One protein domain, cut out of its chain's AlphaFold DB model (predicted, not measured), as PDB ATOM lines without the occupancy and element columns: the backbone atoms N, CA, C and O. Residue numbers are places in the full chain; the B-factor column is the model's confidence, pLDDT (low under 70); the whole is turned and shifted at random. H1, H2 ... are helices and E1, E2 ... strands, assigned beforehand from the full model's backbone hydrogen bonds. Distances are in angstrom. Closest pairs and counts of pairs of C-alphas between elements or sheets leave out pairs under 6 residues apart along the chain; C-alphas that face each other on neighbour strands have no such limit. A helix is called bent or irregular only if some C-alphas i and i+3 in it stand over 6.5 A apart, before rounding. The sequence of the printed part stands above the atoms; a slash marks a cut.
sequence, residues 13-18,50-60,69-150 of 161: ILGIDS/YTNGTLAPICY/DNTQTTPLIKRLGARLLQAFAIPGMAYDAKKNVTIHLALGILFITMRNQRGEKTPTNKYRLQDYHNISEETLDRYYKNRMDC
ATOM      1  N   ILE A  13     -42.312 -43.290  25.126       76.31
ATOM      2  CA  ILE A  13     -42.193 -42.700  23.788       76.31
ATOM      3  C   ILE A  13     -40.783 -42.143  23.633       76.31
ATOM      4  O   ILE A  13     -40.325 -41.343  24.453       76.31
ATOM      5  N   LEU A  14     -40.114 -42.565  22.569       80.38
ATOM      6  CA  LEU A  14     -38.741 -42.232  22.243       80.38
ATOM      7  C   LEU A  14     -38.677 -41.533  20.891       80.38
ATOM      8  O   LEU A  14     -39.204 -42.048  19.908       80.38
ATOM      9  N   GLY A  15     -37.998 -40.396  20.827       81.88
ATOM     10  CA  GLY A  15     -37.628 -39.782  19.555       81.88
ATOM     11  C   GLY A  15     -36.282 -40.309  19.066       81.88
ATOM     12  O   GLY A  15     -35.428 -40.679  19.878       81.88
ATOM     13  N   ILE A  16     -36.100 -40.361  17.745       82.88
ATOM     14  CA  ILE A  16     -34.807 -40.656  17.115       82.88
ATOM     15  C   ILE A  16     -34.520 -39.595  16.057       82.88
ATOM     16  O   ILE A  16     -35.284 -39.441  15.104       82.88
ATOM     17  N   ASP A  17     -33.387 -38.916  16.204       82.06
ATOM     18  CA  ASP A  17     -32.946 -37.905  15.248       82.06
ATOM     19  C   ASP A  17     -31.442 -37.991  14.964       82.06
ATOM     20  O   ASP A  17     -30.666 -38.525  15.760       82.06
ATOM     21  N   SER A  18     -31.046 -37.483  13.802       79.81
ATOM     22  CA  SER A  18     -29.689 -37.503  13.267       79.81
ATOM     23  C   SER A  18     -29.109 -36.094  13.216       79.81
ATOM     24  O   SER A  18     -29.633 -35.226  12.527       79.81
ATOM     25  N   TYR A  50     -33.933 -40.096  22.430       79.81
ATOM     26  CA  TYR A  50     -34.308 -39.219  23.541       79.81
ATOM     27  C   TYR A  50     -35.728 -39.490  24.037       79.81
ATOM     28  O   TYR A  50     -36.577 -39.980  23.293       79.81
ATOM     29  N   THR A  51     -36.003 -39.167  25.300       75.44
ATOM     30  CA  THR A  51     -37.347 -39.281  25.884       75.44
ATOM     31  C   THR A  51     -38.285 -38.208  25.337       75.44
ATOM     32  O   THR A  51     -37.933 -37.028  25.261       75.44
ATOM     33  N   ASN A  52     -39.520 -38.591  25.013       67.88
ATOM     34  CA  ASN A  52     -40.563 -37.625  24.690       67.88
ATOM     35  C   ASN A  52     -40.947 -36.820  25.947       67.88
ATOM     36  O   ASN A  52     -41.157 -37.396  27.013       67.88
ATOM     37  N   GLY A  53     -41.028 -35.495  25.832       66.88
ATOM     38  CA  GLY A  53     -41.345 -34.583  26.937       66.88
ATOM     39  C   GLY A  53     -40.133 -33.819  27.471       66.88
ATOM     40  O   GLY A  53     -40.122 -32.595  27.411       66.88
ATOM     41  N   THR A  54     -39.098 -34.512  27.954       71.88
ATOM     42  CA  THR A  54     -37.878 -33.845  28.460       71.88
ATOM     43  C   THR A  54     -36.808 -33.641  27.392       71.88
ATOM     44  O   THR A  54     -35.865 -32.891  27.627       71.88
ATOM     45  N   LEU A  55     -36.925 -34.324  26.244       74.50
ATOM     46  CA  LEU A  55     -35.914 -34.359  25.179       74.50
ATOM     47  C   LEU A  55     -34.521 -34.778  25.686       74.50
ATOM     48  O   LEU A  55     -33.504 -34.494  25.054       74.50
ATOM     49  N   ALA A  56     -34.468 -35.472  26.827       76.81
ATOM     50  CA  ALA A  56     -33.221 -35.895  27.432       76.81
ATOM     51  C   ALA A  56     -32.602 -37.027  26.596       76.81
ATOM     52  O   ALA A  56     -33.293 -38.013  26.305       76.81
ATOM     53  N   PRO A  57     -31.319 -36.923  26.206       80.88
ATOM     54  CA  PRO A  57     -30.661 -37.970  25.444       80.88
ATOM     55  C   PRO A  57     -30.496 -39.217  26.318       80.88
ATOM     56  O   PRO A  57     -29.952 -39.155  27.417       80.88
ATOM     57  N   ILE A  58     -30.944 -40.361  25.808       80.88
ATOM     58  CA  ILE A  58     -30.808 -41.659  26.479       80.88
ATOM     59  C   ILE A  58     -29.551 -42.358  25.981       80.88
ATOM     60  O   ILE A  58     -28.729 -42.840  26.757       80.88
ATOM     61  N   CYS A  59     -29.397 -42.423  24.661       82.62
ATOM     62  CA  CYS A  59     -28.231 -43.012  24.031       82.62
ATOM     63  C   CYS A  59     -28.002 -42.406  22.652       82.62
ATOM     64  O   CYS A  59     -28.925 -41.899  22.014       82.62
ATOM     65  N   TYR A  60     -26.780 -42.537  22.154       84.31
ATOM     66  CA  TYR A  60     -26.438 -42.164  20.791       84.31
ATOM     67  C   TYR A  60     -25.543 -43.221  20.147       84.31
ATOM     68  O   TYR A  60     -24.907 -44.040  20.818       84.31
ATOM     69  N   ASP A  69     -27.664 -42.980   7.792       72.38
ATOM     70  CA  ASP A  69     -28.218 -42.942   9.150       72.38
ATOM     71  C   ASP A  69     -29.393 -43.917   9.373       72.38
ATOM     72  O   ASP A  69     -29.524 -44.482  10.456       72.38
ATOM     73  N   ASN A  70     -30.168 -44.246   8.335       78.06
ATOM     74  CA  ASN A  70     -31.229 -45.254   8.377       78.06
ATOM     75  C   ASN A  70     -30.773 -46.642   8.874       78.06
ATOM     76  O   ASN A  70     -31.604 -47.422   9.343       78.06
ATOM     77  N   THR A  71     -29.468 -46.933   8.811       80.00
ATOM     78  CA  THR A  71     -28.855 -48.191   9.264       80.00
ATOM     79  C   THR A  71     -28.612 -48.238  10.775       80.00
ATOM     80  O   THR A  71     -28.214 -49.273  11.311       80.00
ATOM     81  N   GLN A  72     -28.837 -47.126  11.476       80.31
ATOM     82  CA  GLN A  72     -28.386 -46.909  12.854       80.31
ATOM     83  C   GLN A  72     -29.453 -47.151  13.908       80.31
ATOM     84  O   GLN A  72     -29.150 -47.235  15.097       80.31
ATOM     85  N   THR A  73     -30.690 -47.342  13.466       81.88
ATOM     86  CA  THR A  73     -31.842 -47.693  14.301       81.88
ATOM     87  C   THR A  73     -31.567 -48.960  15.101       81.88
ATOM     88  O   THR A  73     -31.683 -48.957  16.321       81.88
ATOM     89  N   THR A  74     -31.076 -50.021  14.458       81.69
ATOM     90  CA  THR A  74     -30.753 -51.277  15.144       81.69
ATOM     91  C   THR A  74     -29.618 -51.126  16.171       81.69
ATOM     92  O   THR A  74     -29.805 -51.566  17.306       81.69
ATOM     93  N   PRO A  75     -28.455 -50.511  15.858       82.19
ATOM     94  CA  PRO A  75     -27.444 -50.176  16.864       82.19
ATOM     95  C   PRO A  75     -27.974 -49.352  18.044       82.19
ATOM     96  O   PRO A  75     -27.629 -49.651  19.187       82.19
ATOM     97  N   LEU A  76     -28.814 -48.345  17.786       80.94
ATOM     98  CA  LEU A  76     -29.431 -47.520  18.828       80.94
ATOM     99  C   LEU A  76     -30.323 -48.346  19.747       80.94
ATOM    100  O   LEU A  76     -30.132 -48.341  20.959       80.94
ATOM    101  N   ILE A  77     -31.246 -49.112  19.171       79.06
ATOM    102  CA  ILE A  77     -32.154 -49.962  19.937       79.06
ATOM    103  C   ILE A  77     -31.386 -51.012  20.750       79.06
ATOM    104  O   ILE A  77     -31.695 -51.227  21.920       79.06
ATOM    105  N   LYS A  78     -30.322 -51.608  20.193       79.62
ATOM    106  CA  LYS A  78     -29.449 -52.522  20.949       79.62
ATOM    107  C   LYS A  78     -28.805 -51.849  22.163       79.62
ATOM    108  O   LYS A  78     -28.709 -52.480  23.211       79.62
ATOM    109  N   ARG A  79     -28.376 -50.586  22.039       78.31
ATOM    110  CA  ARG A  79     -27.782 -49.808  23.145       78.31
ATOM    111  C   ARG A  79     -28.792 -49.463  24.239       78.31
ATOM    112  O   ARG A  79     -28.399 -49.371  25.395       78.31
ATOM    113  N   LEU A  80     -30.068 -49.310  23.894       75.50
ATOM    114  CA  LEU A  80     -31.144 -49.110  24.871       75.50
ATOM    115  C   LEU A  80     -31.394 -50.373  25.723       75.50
ATOM    116  O   LEU A  80     -31.820 -50.274  26.875       75.50
ATOM    117  N   GLY A  81     -31.063 -51.554  25.188       70.38
ATOM    118  CA  GLY A  81     -31.065 -52.827  25.911       70.38
ATOM    119  C   GLY A  81     -32.463 -53.363  26.246       70.38
ATOM    120  O   GLY A  81     -33.471 -52.946  25.682       70.38
ATOM    121  N   ALA A  82     -32.530 -54.299  27.202       57.94
ATOM    122  CA  ALA A  82     -33.762 -55.000  27.602       57.94
ATOM    123  C   ALA A  82     -34.839 -54.103  28.257       57.94
ATOM    124  O   ALA A  82     -35.940 -54.563  28.543       57.94
ATOM    125  N   ARG A  83     -34.543 -52.817  28.495       55.66
ATOM    126  CA  ARG A  83     -35.444 -51.857  29.158       55.66
ATOM    127  C   ARG A  83     -36.594 -51.359  28.269       55.66
ATOM    128  O   ARG A  83     -37.429 -50.605  28.751       55.66
ATOM    129  N   LEU A  84     -36.658 -51.777  27.000       58.31
ATOM    130  CA  LEU A  84     -37.665 -51.340  26.022       58.31
ATOM    131  C   LEU A  84     -38.623 -52.433  25.561       58.31
ATOM    132  O   LEU A  84     -39.156 -52.334  24.459       58.31
ATOM    133  N   LEU A  85     -38.894 -53.448  26.383       55.12
ATOM    134  CA  LEU A  85     -39.835 -54.507  25.998       55.12
ATOM    135  C   LEU A  85     -41.216 -53.982  25.551       55.12
ATOM    136  O   LEU A  85     -41.956 -54.740  24.931       55.12
ATOM    137  N   GLN A  86     -41.553 -52.707  25.808       63.50
ATOM    138  CA  GLN A  86     -42.717 -52.023  25.236       63.50
ATOM    139  C   GLN A  86     -42.433 -50.515  25.035       63.50
ATOM    140  O   GLN A  86     -42.652 -49.707  25.938       63.50
ATOM    141  N   ALA A  87     -41.943 -50.107  23.860       66.88
ATOM    142  CA  ALA A  87     -41.670 -48.697  23.555       66.88
ATOM    143  C   ALA A  87     -42.191 -48.253  22.186       66.88
ATOM    144  O   ALA A  87     -42.267 -49.045  21.246       66.88
ATOM    145  N   PHE A  88     -42.504 -46.962  22.083       73.38
ATOM    146  CA  PHE A  88     -42.752 -46.280  20.817       73.38
ATOM    147  C   PHE A  88     -41.477 -45.584  20.374       73.38
ATOM    148  O   PHE A  88     -40.944 -44.767  21.119       73.38
ATOM    149  N   ALA A  89     -41.006 -45.870  19.168       75.31
ATOM    150  CA  ALA A  89     -39.931 -45.114  18.544       75.31
ATOM    151  C   ALA A  89     -40.523 -44.243  17.434       75.31
ATOM    152  O   ALA A  89     -41.146 -44.773  16.514       75.31
ATOM    153  N   ILE A  90     -40.308 -42.931  17.522       75.06
ATOM    154  CA  ILE A  90     -40.738 -41.928  16.544       75.06
ATOM    155  C   ILE A  90     -39.491 -41.327  15.886       75.06
ATOM    156  O   ILE A  90     -38.986 -40.289  16.324       75.06
ATOM    157  N   PRO A  91     -38.906 -42.006  14.889       75.81
ATOM    158  CA  PRO A  91     -37.835 -41.444  14.082       75.81
ATOM    159  C   PRO A  91     -38.340 -40.445  13.028       75.81
ATOM    160  O   PRO A  91     -39.476 -40.516  12.552       75.81
ATOM    161  N   GLY A  92     -37.444 -39.559  12.588       73.81
ATOM    162  CA  GLY A  92     -37.678 -38.696  11.427       73.81
ATOM    163  C   GLY A  92     -37.750 -39.449  10.084       73.81
ATOM    164  O   GLY A  92     -37.379 -40.615   9.970       73.81
ATOM    165  N   MET A  93     -38.162 -38.743   9.023       74.50
ATOM    166  CA  MET A  93     -38.371 -39.291   7.665       74.50
ATOM    167  C   MET A  93     -37.161 -40.013   7.042       74.50
ATOM    168  O   MET A  93     -37.330 -40.850   6.161       74.50
ATOM    169  N   ALA A  94     -35.934 -39.712   7.479       73.75
ATOM    170  CA  ALA A  94     -34.723 -40.368   6.976       73.75
ATOM    171  C   ALA A  94     -34.688 -41.878   7.288       73.75
ATOM    172  O   ALA A  94     -33.999 -42.645   6.618       73.75
ATOM    173  N   TYR A  95     -35.466 -42.313   8.280       78.50
ATOM    174  CA  TYR A  95     -35.536 -43.694   8.744       78.50
ATOM    175  C   TYR A  95     -36.667 -44.506   8.101       78.50
ATOM    176  O   TYR A  95     -36.851 -45.674   8.470       78.50
ATOM    177  N   ASP A  96     -37.384 -43.907   7.146       80.38
ATOM    178  CA  ASP A  96     -38.520 -44.489   6.439       80.38
ATOM    179  C   ASP A  96     -38.114 -45.671   5.548       80.38
ATOM    180  O   ASP A  96     -37.856 -45.539   4.352       80.38
ATOM    181  N   ALA A  97     -38.018 -46.851   6.155       80.12
ATOM    182  CA  ALA A  97     -37.699 -48.091   5.469       80.12
ATOM    183  C   ALA A  97     -38.511 -49.250   6.051       80.12
ATOM    184  O   ALA A  97     -38.480 -49.492   7.259       80.12
ATOM    185  N   LYS A  98     -39.137 -50.054   5.178       82.12
ATOM    186  CA  LYS A  98     -39.859 -51.288   5.549       82.12
ATOM    187  C   LYS A  98     -39.058 -52.163   6.510       82.12
ATOM    188  O   LYS A  98     -39.577 -52.630   7.518       82.12
ATOM    189  N   LYS A  99     -37.765 -52.340   6.217       84.31
ATOM    190  CA  LYS A  99     -36.844 -53.131   7.039       84.31
ATOM    191  C   LYS A  99     -36.785 -52.628   8.485       84.31
ATOM    192  O   LYS A  99     -36.777 -53.448   9.397       84.31
ATOM    193  N   ASN A 100     -36.777 -51.310   8.692       84.88
ATOM    194  CA  ASN A 100     -36.780 -50.728  10.028       84.88
ATOM    195  C   ASN A 100     -38.102 -51.023  10.740       84.88
ATOM    196  O   ASN A 100     -38.067 -51.526  11.856       84.88
ATOM    197  N   VAL A 101     -39.252 -50.810  10.100       81.50
ATOM    198  CA  VAL A 101     -40.550 -51.083  10.743       81.50
ATOM    199  C   VAL A 101     -40.674 -52.555  11.144       81.50
ATOM    200  O   VAL A 101     -40.970 -52.868  12.294       81.50
ATOM    201  N   THR A 102     -40.356 -53.471  10.226       82.25
ATOM    202  CA  THR A 102     -40.504 -54.913  10.456       82.25
ATOM    203  C   THR A 102     -39.553 -55.450  11.529       82.25
ATOM    204  O   THR A 102     -39.989 -56.196  12.404       82.25
ATOM    205  N   ILE A 103     -38.265 -55.079  11.496       84.62
ATOM    206  CA  ILE A 103     -37.281 -55.567  12.480       84.62
ATOM    207  C   ILE A 103     -37.640 -55.089  13.887       84.62
ATOM    208  O   ILE A 103     -37.565 -55.871  14.829       84.62
ATOM    209  N   HIS A 104     -38.027 -53.823  14.044       83.31
ATOM    210  CA  HIS A 104     -38.308 -53.270  15.368       83.31
ATOM    211  C   HIS A 104     -39.644 -53.764  15.927       83.31
ATOM    212  O   HIS A 104     -39.708 -54.059  17.120       83.31
ATOM    213  N   LEU A 105     -40.660 -53.981  15.082       79.69
ATOM    214  CA  LEU A 105     -41.901 -54.603  15.542       79.69
ATOM    215  C   LEU A 105     -41.662 -56.019  16.077       79.69
ATOM    216  O   LEU A 105     -42.196 -56.374  17.126       79.69
ATOM    217  N   ALA A 106     -40.817 -56.813  15.409       78.31
ATOM    218  CA  ALA A 106     -40.443 -58.147  15.887       78.31
ATOM    219  C   ALA A 106     -39.747 -58.124  17.265       78.31
ATOM    220  O   ALA A 106     -39.721 -59.138  17.956       78.31
ATOM    221  N   LEU A 107     -39.212 -56.970  17.676       77.31
ATOM    222  CA  LEU A 107     -38.591 -56.737  18.980       77.31
ATOM    223  C   LEU A 107     -39.551 -56.102  20.006       77.31
ATOM    224  O   LEU A 107     -39.105 -55.699  21.077       77.31
ATOM    225  N   GLY A 108     -40.849 -55.991  19.695       75.50
ATOM    226  CA  GLY A 108     -41.847 -55.369  20.575       75.50
ATOM    227  C   GLY A 108     -41.815 -53.837  20.581       75.50
ATOM    228  O   GLY A 108     -42.417 -53.210  21.452       75.50
ATOM    229  N   ILE A 109     -41.123 -53.222  19.617       79.75
ATOM    230  CA  ILE A 109     -41.001 -51.769  19.491       79.75
ATOM    231  C   ILE A 109     -41.893 -51.303  18.350       79.75
ATOM    232  O   ILE A 109     -41.689 -51.656  17.187       79.75
ATOM    233  N   LEU A 110     -42.866 -50.457  18.676       79.62
ATOM    234  CA  LEU A 110     -43.705 -49.822  17.670       79.62
ATOM    235  C   LEU A 110     -42.910 -48.693  17.014       79.62
ATOM    236  O   LEU A 110     -42.668 -47.649  17.617       79.62
ATOM    237  N   PHE A 111     -42.459 -48.948  15.787       82.00
ATOM    238  CA  PHE A 111     -41.583 -48.060  15.030       82.00
ATOM    239  C   PHE A 111     -42.401 -47.217  14.048       82.00
ATOM    240  O   PHE A 111     -42.788 -47.674  12.972       82.00
ATOM    241  N   ILE A 112     -42.683 -45.985  14.453       80.12
ATOM    242  CA  ILE A 112     -43.599 -45.058  13.796       80.12
ATOM    243  C   ILE A 112     -42.789 -43.970  13.089       80.12
ATOM    244  O   ILE A 112     -42.305 -43.038  13.716       80.12
ATOM    245  N   THR A 113     -42.631 -44.080  11.772       77.44
ATOM    246  CA  THR A 113     -41.830 -43.139  10.971       77.44
ATOM    247  C   THR A 113     -42.706 -42.294  10.058       77.44
ATOM    248  O   THR A 113     -43.711 -42.780   9.531       77.44
ATOM    249  N   MET A 114     -42.300 -41.041   9.843       75.38
ATOM    250  CA  MET A 114     -42.855 -40.205   8.775       75.38
ATOM    251  C   MET A 114     -42.500 -40.790   7.403       75.38
ATOM    252  O   MET A 114     -41.385 -41.281   7.225       75.38
ATOM    253  N   ARG A 115     -43.415 -40.689   6.430       73.50
ATOM    254  CA  ARG A 115     -43.147 -41.032   5.026       73.50
ATOM    255  C   ARG A 115     -42.117 -40.079   4.425       73.50
ATOM    256  O   ARG A 115     -42.258 -38.858   4.505       73.50
ATOM    257  N   ASN A 116     -41.112 -40.629   3.755       72.69
ATOM    258  CA  ASN A 116     -40.204 -39.862   2.916       72.69
ATOM    259  C   ASN A 116     -40.853 -39.615   1.544       72.69
ATOM    260  O   ASN A 116     -40.964 -40.520   0.718       72.69
ATOM    261  N   GLN A 117     -41.264 -38.371   1.294       67.69
ATOM    262  CA  GLN A 117     -41.980 -37.974   0.074       67.69
ATOM    263  C   GLN A 117     -41.117 -37.998  -1.197       67.69
ATOM    264  O   GLN A 117     -41.655 -37.920  -2.298       67.69
ATOM    265  N   ARG A 118     -39.786 -38.137  -1.089       60.28
ATOM    266  CA  ARG A 118     -38.859 -38.071  -2.239       60.28
ATOM    267  C   ARG A 118     -39.009 -39.217  -3.260       60.28
ATOM    268  O   ARG A 118     -38.236 -39.269  -4.210       60.28
ATOM    269  N   GLY A 119     -39.990 -40.108  -3.100       50.81
ATOM    270  CA  GLY A 119     -40.294 -41.196  -4.034       50.81
ATOM    271  C   GLY A 119     -41.779 -41.392  -4.358       50.81
ATOM    272  O   GLY A 119     -42.108 -42.356  -5.045       50.81
ATOM    273  N   GLU A 120     -42.684 -40.526  -3.888       54.81
ATOM    274  CA  GLU A 120     -44.131 -40.737  -4.031       54.81
ATOM    275  C   GLU A 120     -44.798 -39.614  -4.826       54.81
ATOM    276  O   GLU A 120     -44.638 -38.433  -4.531       54.81
ATOM    277  N   LYS A 121     -45.561 -39.996  -5.859       53.44
ATOM    278  CA  LYS A 121     -46.282 -39.064  -6.743       53.44
ATOM    279  C   LYS A 121     -47.613 -38.572  -6.156       53.44
ATOM    280  O   LYS A 121     -48.253 -37.720  -6.764       53.44
ATOM    281  N   THR A 122     -48.061 -39.104  -5.016       52.53
ATOM    282  CA  THR A 122     -49.396 -38.822  -4.461       52.53
ATOM    283  C   THR A 122     -49.354 -38.890  -2.933       52.53
ATOM    284  O   THR A 122     -48.776 -39.841  -2.402       52.53
ATOM    285  N   PRO A 123     -49.944 -37.924  -2.207       51.09
ATOM    286  CA  PRO A 123     -49.946 -37.950  -0.753       51.09
ATOM    287  C   PRO A 123     -50.950 -38.999  -0.279       51.09
ATOM    288  O   PRO A 123     -52.152 -38.857  -0.460       51.09
ATOM    289  N   THR A 124     -50.456 -40.071   0.326       55.47
ATOM    290  CA  THR A 124     -51.286 -40.993   1.103       55.47
ATOM    291  C   THR A 124     -50.583 -41.190   2.435       55.47
ATOM    292  O   THR A 124     -49.468 -41.691   2.468       55.47
ATOM    293  N   ASN A 125     -51.204 -40.741   3.524       58.12
ATOM    294  CA  ASN A 125     -50.763 -40.909   4.911       58.12
ATOM    295  C   ASN A 125     -49.363 -40.371   5.293       58.12
ATOM    296  O   ASN A 125     -48.326 -40.739   4.749       58.12
ATOM    297  N   LYS A 126     -49.306 -39.535   6.338       65.31
ATOM    298  CA  LYS A 126     -48.051 -38.932   6.832       65.31
ATOM    299  C   LYS A 126     -47.081 -39.953   7.449       65.31
ATOM    300  O   LYS A 126     -45.875 -39.713   7.453       65.31
ATOM    301  N   TYR A 127     -47.585 -41.088   7.935       69.25
ATOM    302  CA  TYR A 127     -46.824 -42.124   8.641       69.25
ATOM    303  C   TYR A 127     -47.084 -43.517   8.051       69.25
ATOM    304  O   TYR A 127     -48.114 -43.710   7.408       69.25
ATOM    305  N   ARG A 128     -46.164 -44.476   8.264       70.69
ATOM    306  CA  ARG A 128     -46.157 -45.784   7.565       70.69
ATOM    307  C   ARG A 128     -46.510 -47.034   8.372       70.69
ATOM    308  O   ARG A 128     -46.521 -48.118   7.796       70.69
ATOM    309  N   LEU A 129     -46.734 -46.970   9.685       74.88
ATOM    310  CA  LEU A 129     -46.881 -48.205  10.480       74.88
ATOM    311  C   LEU A 129     -47.989 -49.135   9.927       74.88
ATOM    312  O   LEU A 129     -47.814 -50.352   9.869       74.88
ATOM    313  N   GLN A 130     -49.079 -48.536   9.454       73.12
ATOM    314  CA  GLN A 130     -50.236 -49.182   8.844       73.12
ATOM    315  C   GLN A 130     -49.993 -49.743   7.433       73.12
ATOM    316  O   GLN A 130     -50.689 -50.663   7.020       73.12
ATOM    317  N   ASP A 131     -48.974 -49.262   6.709       74.62
ATOM    318  CA  ASP A 131     -48.611 -49.803   5.387       74.62
ATOM    319  C   ASP A 131     -48.051 -51.230   5.499       74.62
ATOM    320  O   ASP A 131     -48.038 -51.997   4.532       74.62
ATOM    321  N   TYR A 132     -47.533 -51.585   6.677       75.00
ATOM    322  CA  TYR A 132     -46.854 -52.857   6.917       75.00
ATOM    323  C   TYR A 132     -47.630 -53.797   7.833       75.00
ATOM    324  O   TYR A 132     -47.374 -55.003   7.824       75.00
ATOM    325  N   HIS A 133     -48.567 -53.267   8.617       74.81
ATOM    326  CA  HIS A 133     -49.286 -54.018   9.634       74.81
ATOM    327  C   HIS A 133     -50.763 -53.640   9.637       74.81
ATOM    328  O   HIS A 133     -51.111 -52.465   9.614       74.81
ATOM    329  N   ASN A 134     -51.628 -54.651   9.720       75.69
ATOM    330  CA  ASN A 134     -53.069 -54.456   9.825       75.69
ATOM    331  C   ASN A 134     -53.433 -54.011  11.253       75.69
ATOM    332  O   ASN A 134     -53.720 -54.839  12.118       75.69
ATOM    333  N   ILE A 135     -53.331 -52.709  11.511       72.75
ATOM    334  CA  ILE A 135     -53.642 -52.072  12.796       72.75
ATOM    335  C   ILE A 135     -54.895 -51.220  12.601       72.75
ATOM    336  O   ILE A 135     -54.965 -50.449  11.648       72.75
ATOM    337  N   SER A 136     -55.876 -51.348  13.499       73.06
ATOM    338  CA  SER A 136     -57.100 -50.541  13.426       73.06
ATOM    339  C   SER A 136     -56.810 -49.049  13.611       73.06
ATOM    340  O   SER A 136     -55.920 -48.679  14.381       73.06
ATOM    341  N   GLU A 137     -57.605 -48.194  12.965       69.00
ATOM    342  CA  GLU A 137     -57.497 -46.730  13.073       69.00
ATOM    343  C   GLU A 137     -57.559 -46.253  14.528       69.00
ATOM    344  O   GLU A 137     -56.684 -45.519  14.972       69.00
ATOM    345  N   GLU A 138     -58.485 -46.790  15.327       71.56
ATOM    346  CA  GLU A 138     -58.595 -46.494  16.765       71.56
ATOM    347  C   GLU A 138     -57.304 -46.825  17.545       71.56
ATOM    348  O   GLU A 138     -56.947 -46.186  18.536       71.56
ATOM    349  N   THR A 139     -56.570 -47.854  17.120       71.50
ATOM    350  CA  THR A 139     -55.288 -48.213  17.736       71.50
ATOM    351  C   THR A 139     -54.174 -47.278  17.285       71.50
ATOM    352  O   THR A 139     -53.339 -46.904  18.107       71.50
ATOM    353  N   LEU A 140     -54.185 -46.856  16.020       69.94
ATOM    354  CA  LEU A 140     -53.249 -45.859  15.506       69.94
ATOM    355  C   LEU A 140     -53.462 -44.511  16.200       69.94
ATOM    356  O   LEU A 140     -52.490 -43.956  16.697       69.94
ATOM    357  N   ASP A 141     -54.694 -44.031  16.345       67.50
ATOM    358  CA  ASP A 141     -55.003 -42.763  17.026       67.50
ATOM    359  C   ASP A 141     -54.508 -42.733  18.477       67.50
ATOM    360  O   ASP A 141     -54.052 -41.706  18.981       67.50
ATOM    361  N   ARG A 142     -54.516 -43.884  19.159       69.50
ATOM    362  CA  ARG A 142     -53.926 -44.010  20.500       69.50
ATOM    363  C   ARG A 142     -52.399 -43.889  20.493       69.50
ATOM    364  O   ARG A 142     -51.825 -43.455  21.491       69.50
ATOM    365  N   TYR A 143     -51.742 -44.282  19.404       68.50
ATOM    366  CA  TYR A 143     -50.290 -44.187  19.236       68.50
ATOM    367  C   TYR A 143     -49.855 -42.795  18.754       68.50
ATOM    368  O   TYR A 143     -48.894 -42.228  19.276       68.50
ATOM    369  N   TYR A 144     -50.587 -42.215  17.804       65.56
ATOM    370  CA  TYR A 144     -50.391 -40.864  17.285       65.56
ATOM    371  C   TYR A 144     -51.153 -39.874  18.160       65.56
ATOM    372  O   TYR A 144     -52.239 -39.417  17.830       65.56
ATOM    373  N   LYS A 145     -50.566 -39.561  19.317       55.97
ATOM    374  CA  LYS A 145     -51.202 -38.879  20.456       55.97
ATOM    375  C   LYS A 145     -51.905 -37.532  20.175       55.97
ATOM    376  O   LYS A 145     -52.521 -37.020  21.101       55.97
ATOM    377  N   ASN A 146     -51.846 -36.954  18.969       47.66
ATOM    378  CA  ASN A 146     -52.451 -35.660  18.636       47.66
ATOM    379  C   ASN A 146     -53.120 -35.662  17.244       47.66
ATOM    380  O   ASN A 146     -52.460 -35.871  16.228       47.66
ATOM    381  N   ARG A 147     -54.412 -35.298  17.209       39.00
ATOM    382  CA  ARG A 147     -55.259 -35.070  16.013       39.00
ATOM    383  C   ARG A 147     -54.564 -34.297  14.878       39.00
ATOM    384  O   ARG A 147     -54.746 -34.626  13.714       39.00
ATOM    385  N   MET A 148     -53.695 -33.342  15.216       37.97
ATOM    386  CA  MET A 148     -52.968 -32.491  14.258       37.97
ATOM    387  C   MET A 148     -51.940 -33.243  13.386       37.97
ATOM    388  O   MET A 148     -51.573 -32.758  12.319       37.97
ATOM    389  N   ASP A 149     -51.469 -34.423  13.807       43.88
ATOM    390  CA  ASP A 149     -50.544 -35.248  13.017       43.88
ATOM    391  C   ASP A 149     -51.262 -36.250  12.092       43.88
ATOM    392  O   ASP A 149     -50.700 -36.631  11.061       43.88
ATOM    393  N   CYS A 150     -52.509 -36.620  12.419       39.25
ATOM    394  CA  CYS A 150     -53.370 -37.510  11.629       39.25
ATOM    395  C   CYS A 150     -54.285 -36.764  10.639       39.25
ATOM    396  O   CYS A 150     -54.625 -37.321   9.600       39.25
TER     397      CYS A 150
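What this domain is: This is residues 13 to 18, 50 to 60 and 69 to 150 of the 161 residues of the protein "DDE_Tnp_1 domain-containing protein" of Methanocella conradii (strain DSM 24694 / JCM 17849 / CGMCC 1.5162 / HZ254) (UniProt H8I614). A small parallel sheet, E1, E3 and E4 in that order, makes the middle, with H1 over one face and H2 beside E4; E2 packs on H1. After E4 a long loop, residues 112 to 128, leads to three short helices: H3 packs on H2, while H4 and H5 lie on the far side of the sheet from H1. The 99 printed residues run E1 E2 H1 E3 H2 E4 H3 H4 H5, mixed in class and compact, with a radius of gyration of the C-alphas of 13.2 A and spans of 37 by 28 by 26 A.

How they stand to each other: Begin at E1, residues 13 to 18, parallel to E3, residues 87 to 91; N 14 and O 88 are 2.8 A apart, within hydrogen-bond range. E4, residues 109 to 111, is parallel to E3, with N 89 and O 110 2.9 A apart. E2, residues 57 to 60, pairs with no named strand. H1, residues 73 to 84, is on the sheet at a height of 9.5 A and is irregular, C-alphas 79 and 82 being 9.1 A apart. H2, residues 98 to 106, stands only just at the sheet's level, height 3.6 A; E3, H2 and E4 form a strand-helix-strand unit, two parallel strands joined through a helix, with a right-handed crossover. H2 touches H3, residues 129 to 132, closest at C-alphas 101 and 129, 7.0 A. H4, residues 137 to 143, and H5, residues 147 to 150, are close but not clearly touching, closest at C-alphas 141 and 150, 7.7 A. Every O i to N i+4 pair is within range in H2 and H4, 5 of 8 in H1; H3 and H5 are too short for one.

Where its parts are: Find C-alpha 13 at (-42.193, -42.700, 23.788); E1 runs 17.1 A from there. H1 spans 13.6 A, E3 12.5 A and H2 12.4 A. H5 ends at C-alpha 150, (-53.370, -37.510, 11.629).

The domain as a whole: The C-alphas of Ala 82 and Lys 121, the farthest apart, are 39.9 A apart. The printed part has two cuts: across the first, where 31 residues are not printed, C-alphas 18 and 50 are 11.4 A apart, and across the second, where 8 are not printed, C-alphas 60 and 69 are 11.8 A apart. The link E4 to H3 is long. Look for pLDDT under 70 in 31 residues, among them 117 to 127 and 140 to 150.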